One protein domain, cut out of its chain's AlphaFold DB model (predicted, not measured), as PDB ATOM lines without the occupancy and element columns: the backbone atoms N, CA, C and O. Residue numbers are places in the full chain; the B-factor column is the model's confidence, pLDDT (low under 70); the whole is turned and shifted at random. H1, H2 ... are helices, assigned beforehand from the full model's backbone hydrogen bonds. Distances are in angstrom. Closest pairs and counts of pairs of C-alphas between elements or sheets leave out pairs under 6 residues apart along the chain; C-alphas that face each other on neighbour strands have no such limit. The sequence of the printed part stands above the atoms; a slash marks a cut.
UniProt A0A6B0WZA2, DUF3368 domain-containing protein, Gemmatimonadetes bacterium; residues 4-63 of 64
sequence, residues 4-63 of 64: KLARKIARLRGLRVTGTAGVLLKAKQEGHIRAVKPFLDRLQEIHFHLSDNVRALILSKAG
ATOM      1  N   LYS A   4      26.209  34.305  -9.196       50.66
ATOM      2  CA  LYS A   4      25.544  34.015  -7.915       50.66
ATOM      3  C   LYS A   4      25.956  32.665  -7.324       50.66
ATOM      4  O   LYS A   4      26.024  32.562  -6.097       50.66
ATOM      5  N   LEU A   5      26.270  31.664  -8.151       51.28
ATOM      6  CA  LEU A   5      26.642  30.329  -7.668       51.28
ATOM      7  C   LEU A   5      28.033  30.353  -7.011       51.28
ATOM      8  O   LEU A   5      28.203  29.857  -5.896       51.28
ATOM      9  N   ALA A   6      28.982  31.058  -7.637       48.62
ATOM     10  CA  ALA A   6      30.335  31.264  -7.119       48.62
ATOM     11  C   ALA A   6      30.339  31.948  -5.738       48.62
ATOM     12  O   ALA A   6      31.033  31.513  -4.816       48.62
ATOM     13  N   ARG A   7      29.494  32.973  -5.546       49.06
ATOM     14  CA  ARG A   7      29.358  33.680  -4.258       49.06
ATOM     15  C   ARG A   7      28.732  32.816  -3.160       49.06
ATOM     16  O   ARG A   7      29.080  32.966  -1.988       49.06
ATOM     17  N   LYS A   8      27.806  31.920  -3.515       45.56
ATOM     18  CA  LYS A   8      27.090  31.075  -2.546       45.56
ATOM     19  C   LYS A   8      27.984  29.966  -1.986       45.56
ATOM     20  O   LYS A   8      27.916  29.685  -0.793       45.56
ATOM     21  N   ILE A   9      28.872  29.410  -2.813       49.62
ATOM     22  CA  ILE A   9      29.852  28.398  -2.390       49.62
ATOM     23  C   ILE A   9      30.897  29.012  -1.442       49.62
ATOM     24  O   ILE A   9      31.214  28.406  -0.420       49.62
ATOM     25  N   ALA A  10      31.358  30.242  -1.710       51.22
ATOM     26  CA  ALA A  10      32.301  30.953  -0.840       51.22
ATOM     27  C   ALA A  10      31.738  31.220   0.570       51.22
ATOM     28  O   ALA A  10      32.454  31.110   1.560       51.22
ATOM     29  N   ARG A  11      30.436  31.514   0.691       48.50
ATOM     30  CA  ARG A  11      29.798  31.834   1.982       48.50
ATOM     31  C   ARG A  11      29.618  30.647   2.932       48.50
ATOM     32  O   ARG A  11      29.382  30.874   4.114       48.50
ATOM     33  N   LEU A  12      29.727  29.402   2.467       44.25
ATOM     34  CA  LEU A  12      29.350  28.230   3.271       44.25
ATOM     35  C   LEU A  12      30.377  27.808   4.336       44.25
ATOM     36  O   LEU A  12      30.087  26.894   5.108       44.25
ATOM     37  N   ARG A  13      31.563  28.433   4.412       46.09
ATOM     38  CA  ARG A  13      32.639  28.000   5.330       46.09
ATOM     39  C   ARG A  13      33.461  29.138   5.946       46.09
ATOM     40  O   ARG A  13      34.676  29.020   6.020       46.09
ATOM     41  N   GLY A  14      32.837  30.245   6.356       42.03
ATOM     42  CA  GLY A  14      33.488  31.291   7.175       42.03
ATOM     43  C   GLY A  14      34.619  32.089   6.504       42.03
ATOM     44  O   GLY A  14      35.024  33.128   7.014       42.03
ATOM     45  N   LEU A  15      35.096  31.667   5.334       47.97
ATOM     46  CA  LEU A  15      36.013  32.427   4.511       47.97
ATOM     47  C   LEU A  15      35.206  33.336   3.588       47.97
ATOM     48  O   LEU A  15      34.517  32.865   2.688       47.97
ATOM     49  N   ARG A  16      35.329  34.653   3.750       45.34
ATOM     50  CA  ARG A  16      34.994  35.607   2.684       45.34
ATOM     51  C   ARG A  16      35.965  35.388   1.521       45.34
ATOM     52  O   ARG A  16      36.935  36.123   1.385       45.34
ATOM     53  N   VAL A  17      35.761  34.349   0.714       53.12
ATOM     54  CA  VAL A  17      36.596  34.140  -0.467       53.12
ATOM     55  C   VAL A  17      36.195  35.194  -1.494       53.12
ATOM     56  O   VAL A  17      35.046  35.255  -1.934       53.12
ATOM     57  N   THR A  18      37.130  36.086  -1.788       53.88
ATOM     58  CA  THR A  18      36.999  37.268  -2.641       53.88
ATOM     59  C   THR A  18      36.816  36.859  -4.106       53.88
ATOM     60  O   THR A  18      37.746  36.890  -4.904       53.88
ATOM     61  N   GLY A  19      35.610  36.419  -4.471       65.31
ATOM     62  CA  GLY A  19      35.216  36.174  -5.863       65.31
ATOM     63  C   GLY A  19      36.104  35.155  -6.588       65.31
ATOM     64  O   GLY A  19      36.138  33.980  -6.224       65.31
ATOM     65  N   THR A  20      36.813  35.603  -7.624       70.56
ATOM     66  CA  THR A  20      37.577  34.794  -8.593       70.56
ATOM     67  C   THR A  20      38.597  33.850  -7.953       70.56
ATOM     68  O   THR A  20      38.718  32.699  -8.365       70.56
ATOM     69  N   ALA A  21      39.276  34.284  -6.887       71.81
ATOM     70  CA  ALA A  21      40.270  33.464  -6.195       71.81
ATOM     71  C   ALA A  21      39.650  32.210  -5.536       71.81
ATOM     72  O   ALA A  21      40.274  31.152  -5.467       71.81
ATOM     73  N   GLY A  22      38.382  32.292  -5.115       73.19
ATOM     74  CA  GLY A  22      37.651  31.147  -4.568       73.19
ATOM     75  C   GLY A  22      37.174  30.161  -5.618       73.19
ATOM     76  O   GLY A  22      37.113  28.965  -5.340       73.19
ATOM     77  N   VAL A  23      36.895  30.646  -6.828       76.81
ATOM     78  CA  VAL A  23      36.587  29.786  -7.975       76.81
ATOM     79  C   VAL A  23      37.816  28.967  -8.355       76.81
ATOM     80  O   VAL A  23      37.699  27.763  -8.552       76.81
ATOM     81  N   LEU A  24      39.003  29.581  -8.363       79.00
ATOM     82  CA  LEU A  24      40.262  28.881  -8.628       79.00
ATOM     83  C   LEU A  24      40.537  27.791  -7.581       79.00
ATOM     84  O   LEU A  24      40.830  26.652  -7.936       79.00
ATOM     85  N   LEU A  25      40.371  28.105  -6.293       80.19
ATOM     86  CA  LEU A  25      40.519  27.111  -5.226       80.19
ATOM     87  C   LEU A  25      39.555  25.934  -5.395       80.19
ATOM     88  O   LEU A  25      39.968  24.781  -5.291       80.19
ATOM     89  N   LYS A  26      38.285  26.222  -5.683       77.75
ATOM     90  CA  LYS A  26      37.271  25.197  -5.933       77.75
ATOM     91  C   LYS A  26      37.638  24.334  -7.141       77.75
ATOM     92  O   LYS A  26      37.609  23.115  -7.032       77.75
ATOM     93  N   ALA A  27      38.066  24.953  -8.239       82.00
ATOM     94  CA  ALA A  27      38.484  24.251  -9.445       82.00
ATOM     95  C   ALA A  27      39.665  23.307  -9.177       82.00
ATOM     96  O   ALA A  27      39.717  22.218  -9.739       82.00
ATOM     97  N   LYS A  28      40.591  23.677  -8.283       82.62
ATOM     98  CA  LYS A  28      41.677  22.777  -7.874       82.62
ATOM     99  C   LYS A  28      41.162  21.613  -7.033       82.62
ATOM    100  O   LYS A  28      41.538  20.474  -7.278       82.62
ATOM    101  N   GLN A  29      40.287  21.893  -6.067       81.06
ATOM    102  CA  GLN A  29      39.680  20.863  -5.214       81.06
ATOM    103  C   GLN A  29      38.837  19.861  -6.012       81.06
ATOM    104  O   GLN A  29      38.789  18.689  -5.658       81.06
ATOM    105  N   GLU A  30      38.205  20.312  -7.091       83.31
ATOM    106  CA  GLU A  30      37.444  19.472  -8.021       83.31
ATOM    107  C   GLU A  30      38.329  18.819  -9.101       83.31
ATOM    108  O   GLU A  30      37.835  18.053  -9.920       83.31
ATOM    109  N   GLY A  31      39.642  19.086  -9.107       83.75
ATOM    110  CA  GLY A  31      40.595  18.491 -10.051       83.75
ATOM    111  C   GLY A  31      40.577  19.097 -11.458       83.75
ATOM    112  O   GLY A  31      41.247  18.586 -12.353       83.75
ATOM    113  N   HIS A  32      39.855  20.199 -11.673       84.62
ATOM    114  CA  HIS A  32      39.811  20.919 -12.948       84.62
ATOM    115  C   HIS A  32      41.114  21.668 -13.262       84.62
ATOM    116  O   HIS A  32      41.447  21.845 -14.433       84.62
ATOM    117  N   ILE A  33      41.859  22.103 -12.240       82.44
ATOM    118  CA  ILE A  33      43.182  22.725 -12.402       82.44
ATOM    119  C   ILE A  33      44.215  22.046 -11.503       82.44
ATOM    120  O   ILE A  33      43.908  21.629 -10.390       82.44
ATOM    121  N   ARG A  34      45.463  21.961 -11.975       83.50
ATOM    122  CA  ARG A  34      46.564  21.313 -11.235       83.50
ATOM    123  C   ARG A  34      47.163  22.187 -10.131       83.50
ATOM    124  O   ARG A  34      47.599  21.666  -9.112       83.50
ATOM    125  N   ALA A  35      47.184  23.500 -10.329       83.75
ATOM    126  CA  ALA A  35      47.806  24.451  -9.415       83.75
ATOM    127  C   ALA A  35      46.979  25.732  -9.360       83.75
ATOM    128  O   ALA A  35      46.458  26.176 -10.379       83.75
ATOM    129  N   VAL A  36      46.866  26.324  -8.174       84.12
ATOM    130  CA  VAL A  36      46.149  27.586  -7.934       84.12
ATOM    131  C   VAL A  36      47.104  28.773  -7.990       84.12
ATOM    132  O   VAL A  36      46.728  29.853  -8.443       84.12
ATOM    133  N   LYS A  37      48.356  28.553  -7.579       83.12
ATOM    134  CA  LYS A  37      49.422  29.552  -7.517       83.12
ATOM    135  C   LYS A  37      49.630  30.362  -8.810       83.12
ATOM    136  O   LYS A  37      49.546  31.584  -8.720       83.12
ATOM    137  N   PRO A  38      49.785  29.756 -10.008       85.31
ATOM    138  CA  PRO A  38      50.026  30.531 -11.231       85.31
ATOM    139  C   PRO A  38      48.844  31.432 -11.609       85.31
ATOM    140  O   PRO A  38      49.025  32.489 -12.206       85.31
ATOM    141  N   PHE A  39      47.621  31.042 -11.245       82.19
ATOM    142  CA  PHE A  39      46.446  31.874 -11.479       82.19
ATOM    143  C   PHE A  39      46.364  33.027 -10.479       82.19
ATOM    144  O   PHE A  39      45.968  34.122 -10.861       82.19
ATOM    145  N   LEU A  40      46.757  32.808  -9.219       79.38
ATOM    146  CA  LEU A  40      46.841  33.882  -8.227       79.38
ATOM    147  C   LEU A  40      47.905  34.919  -8.595       79.38
ATOM    148  O   LEU A  40      47.626  36.109  -8.484       79.38
ATOM    149  N   ASP A  41      49.078  34.485  -9.062       83.12
ATOM    150  CA  ASP A  41      50.128  35.406  -9.514       83.12
ATOM    151  C   ASP A  41      49.637  36.227 -10.716       83.12
ATOM    152  O   ASP A  41      49.738  37.452 -10.713       83.12
ATOM    153  N   ARG A  42      48.959  35.596 -11.683       82.50
ATOM    154  CA  ARG A  42      48.379  36.316 -12.827       82.50
ATOM    155  C   ARG A  42      47.265  37.287 -12.435       82.50
ATOM    156  O   ARG A  42      47.092  38.321 -13.074       82.50
ATOM    157  N   LEU A  43      46.506  36.973 -11.382       76.12
ATOM    158  CA  LEU A  43      45.542  37.907 -10.801       76.12
ATOM    159  C   LEU A  43      46.257  39.131 -10.201       76.12
ATOM    160  O   LEU A  43      45.796  40.252 -10.408       76.12
ATOM    161  N   GLN A  44      47.396  38.952  -9.524       74.25
ATOM    162  CA  GLN A  44      48.187  40.086  -9.029       74.25
ATOM    163  C   GLN A  44      48.687  40.983 -10.171       74.25
ATOM    164  O   GLN A  44      48.627  42.203 -10.040       74.25
ATOM    165  N   GLU A  45      49.094  40.408 -11.307       79.00
ATOM    166  CA  GLU A  45      49.544  41.180 -12.478       79.00
ATOM    167  C   GLU A  45      48.444  42.080 -13.068       79.00
ATOM    168  O   GLU A  45      48.714  43.195 -13.512       79.00
ATOM    169  N   ILE A  46      47.181  41.645 -13.026       78.00
ATOM    170  CA  ILE A  46      46.040  42.422 -13.545       78.00
ATOM    171  C   ILE A  46      45.442  43.400 -12.516       78.00
ATOM    172  O   ILE A  46      44.284  43.793 -12.647       78.00
ATOM    173  N   HIS A  47      46.212  43.799 -11.495       67.62
ATOM    174  CA  HIS A  47      45.779  44.692 -10.406       67.62
ATOM    175  C   HIS A  47      44.602  44.146  -9.578       67.62
ATOM    176  O   HIS A  47      43.780  44.893  -9.042       67.62
ATOM    177  N   PHE A  48      44.506  42.823  -9.430       69.88
ATOM    178  CA  PHE A  48      43.535  42.237  -8.516       69.88
ATOM    179  C   PHE A  48      43.996  42.432  -7.066       69.88
ATOM    180  O   PHE A  48      44.974  41.831  -6.617       69.88
ATOM    181  N   HIS A  49      43.264  43.250  -6.306       62.91
ATOM    182  CA  HIS A  49      43.526  43.453  -4.883       62.91
ATOM    183  C   HIS A  49      43.143  42.207  -4.069       62.91
ATOM    184  O   HIS A  49      42.010  42.051  -3.610       62.91
ATOM    185  N   LEU A  50      44.118  41.319  -3.876       70.06
ATOM    186  CA  LEU A  50      44.043  40.182  -2.968       70.06
ATOM    187  C   LEU A  50      44.940  40.438  -1.759       70.06
ATOM    188  O   LEU A  50      46.142  40.629  -1.905       70.06
ATOM    189  N   SER A  51      44.367  40.425  -0.556       73.56
ATOM    190  CA  SER A  51      45.161  40.526   0.670       73.56
ATOM    191  C   SER A  51      46.054  39.295   0.838       73.56
ATOM    192  O   SER A  51      45.598  38.170   0.617       73.56
ATOM    193  N   ASP A  52      47.282  39.491   1.320       77.31
ATOM    194  CA  ASP A  52      48.259  38.413   1.530       77.31
ATOM    195  C   ASP A  52      47.712  37.271   2.403       77.31
ATOM    196  O   ASP A  52      47.850  36.098   2.060       77.31
ATOM    197  N   ASN A  53      46.948  37.601   3.452       75.69
ATOM    198  CA  ASN A  53      46.266  36.606   4.288       75.69
ATOM    199  C   ASN A  53      45.317  35.699   3.491       75.69
ATOM    200  O   ASN A  53      45.216  34.506   3.771       75.69
ATOM    201  N   VAL A  54      44.609  36.240   2.496       74.25
ATOM    202  CA  VAL A  54      43.687  35.458   1.661       74.25
ATOM    203  C   VAL A  54      44.471  34.601   0.671       74.25
ATOM    204  O   VAL A  54      44.121  33.439   0.475       74.25
ATOM    205  N   ARG A  55      45.553  35.134   0.091       78.94
ATOM    206  CA  ARG A  55      46.464  34.381  -0.782       78.94
ATOM    207  C   ARG A  55      47.059  33.178  -0.049       78.94
ATOM    208  O   ARG A  55      46.926  32.057  -0.530       78.94
ATOM    209  N   ALA A  56      47.626  33.398   1.137       81.88
ATOM    210  CA  ALA A  56      48.199  32.348   1.976       81.88
ATOM    211  C   ALA A  56      47.160  31.289   2.370       81.88
ATOM    212  O   ALA A  56      47.418  30.091   2.290       81.88
ATOM    213  N   LEU A  57      45.949  31.716   2.730       79.94
ATOM    214  CA  LEU A  57      44.861  30.811   3.090       79.94
ATOM    215  C   LEU A  57      44.382  29.957   1.907       79.94
ATOM    216  O   LEU A  57      44.036  28.789   2.084       79.94
ATOM    217  N   ILE A  58      44.355  30.530   0.703       79.44
ATOM    218  CA  ILE A  58      44.001  29.812  -0.521       79.44
ATOM    219  C   ILE A  58      45.092  28.802  -0.888       79.44
ATOM    220  O   ILE A  58      44.750  27.658  -1.168       79.44
ATOM    221  N   LEU A  59      46.369  29.191  -0.848       81.56
ATOM    222  CA  LEU A  59      47.502  28.288  -1.088       81.56
ATOM    223  C   LEU A  59      47.498  27.123  -0.087       81.56
ATOM    224  O   LEU A  59      47.442  25.962  -0.487       81.56
ATOM    225  N   SER A  60      47.342  27.426   1.204       83.44
ATOM    226  CA  SER A  60      47.229  26.415   2.259       83.44
ATOM    227  C   SER A  60      46.055  25.451   2.032       83.44
ATOM    228  O   SER A  60      46.223  24.236   2.113       83.44
ATOM    229  N   LYS A  61      44.863  25.951   1.667       79.81
ATOM    230  CA  LYS A  61      43.705  25.095   1.331       79.81
ATOM    231  C   LYS A  61      43.870  24.315   0.029       79.81
ATOM    232  O   LYS A  61      43.190  23.307  -0.161       79.81
ATOM    233  N   ALA A  62      44.703  24.813  -0.873       79.00
ATOM    234  CA  ALA A  62      45.074  24.164  -2.115       79.00
ATOM    235  C   ALA A  62      46.170  23.103  -1.905       79.00
ATOM    236  O   ALA A  62      46.424  22.342  -2.838       79.00
ATOM    237  N   GLY A  63      46.808  23.040  -0.731       81.25
ATOM    238  CA  GLY A  63      47.965  22.180  -0.482       81.25
ATOM    239  C   GLY A  63      49.225  22.640  -1.227       81.25
ATOM    240  O   GLY A  63      50.002  21.798  -1.662       81.25
TER     241      GLY A  63
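Overview. This is residues 4 to 63 of the 64 residues of the protein "DUF3368 domain-containing protein" of Gemmatimonadetes bacterium (UniProt A0A6B0WZA2). Three helices, H2, H3 and H4, stand with their lines nearly aligned and their centres in a loose triangle, and H1 lies crosswise beside H2, away from H3 and H4. H2 and H4 run the same way and H3 runs back the opposite way. The printed part has 60 residues with four named helices, in the order H1, H2, H3, H4, and no named strand; the class is all helix. It is compact, with a radius of gyration of the C-alphas of 10.7 A, and spans 28 by 23 by 20 A.

Arrangement. Begin at H1, residues 4 to 11, and look on to H2, residues 20 to 29: they only just touch, with 3 pairs of C-alphas within 8 A, the closest being those of Ala 6 and Val 23 at 6.5 A. Their lines are about perpendicular, at 76 degrees. H3, residues 37 to 45, is close to H2 but not clearly touching; the closest C-alphas, of Ala 21 and Leu 40, are 6.9 A apart, with a shallow tilt of 10 degrees, opposite ways. H4, residues 52 to 62, touches H2, closest at the C-alphas of Leu 25 and Ala 62, 6.3 A, with a shallow tilt of 20 degrees, the same way. H3 and H4 are close but not clearly touching, closest at the C-alphas of Lys 37 and Leu 59, 6.8 A, at a shallow tilt of 24 degrees, opposite ways. H1 is apart from H3 and H4. In H1, H2, H3 and H4 every O i to N i+4 pair is within hydrogen-bond range.

Along the chain. Find C-alpha 4 at (25.544, 34.015, -7.915), where H1 begins; it is 11.0 A long. H2 runs 14.5 A from C-alpha 20 at (37.577, 34.794, -8.593), H3 is 12.6 A long, and H4 runs 15.0 A to C-alpha 62 at (45.074, 24.164, -2.115).

Size, cuts and confidence. The C-alphas farthest apart are those of Leu 12 and Glu 45, 28.7 A. The printed part has no cut, and its three links are short. Look for low confidence, pLDDT under 70, at residues 4 to 19 and 47 to 49; the mean of the printed part is 70.9.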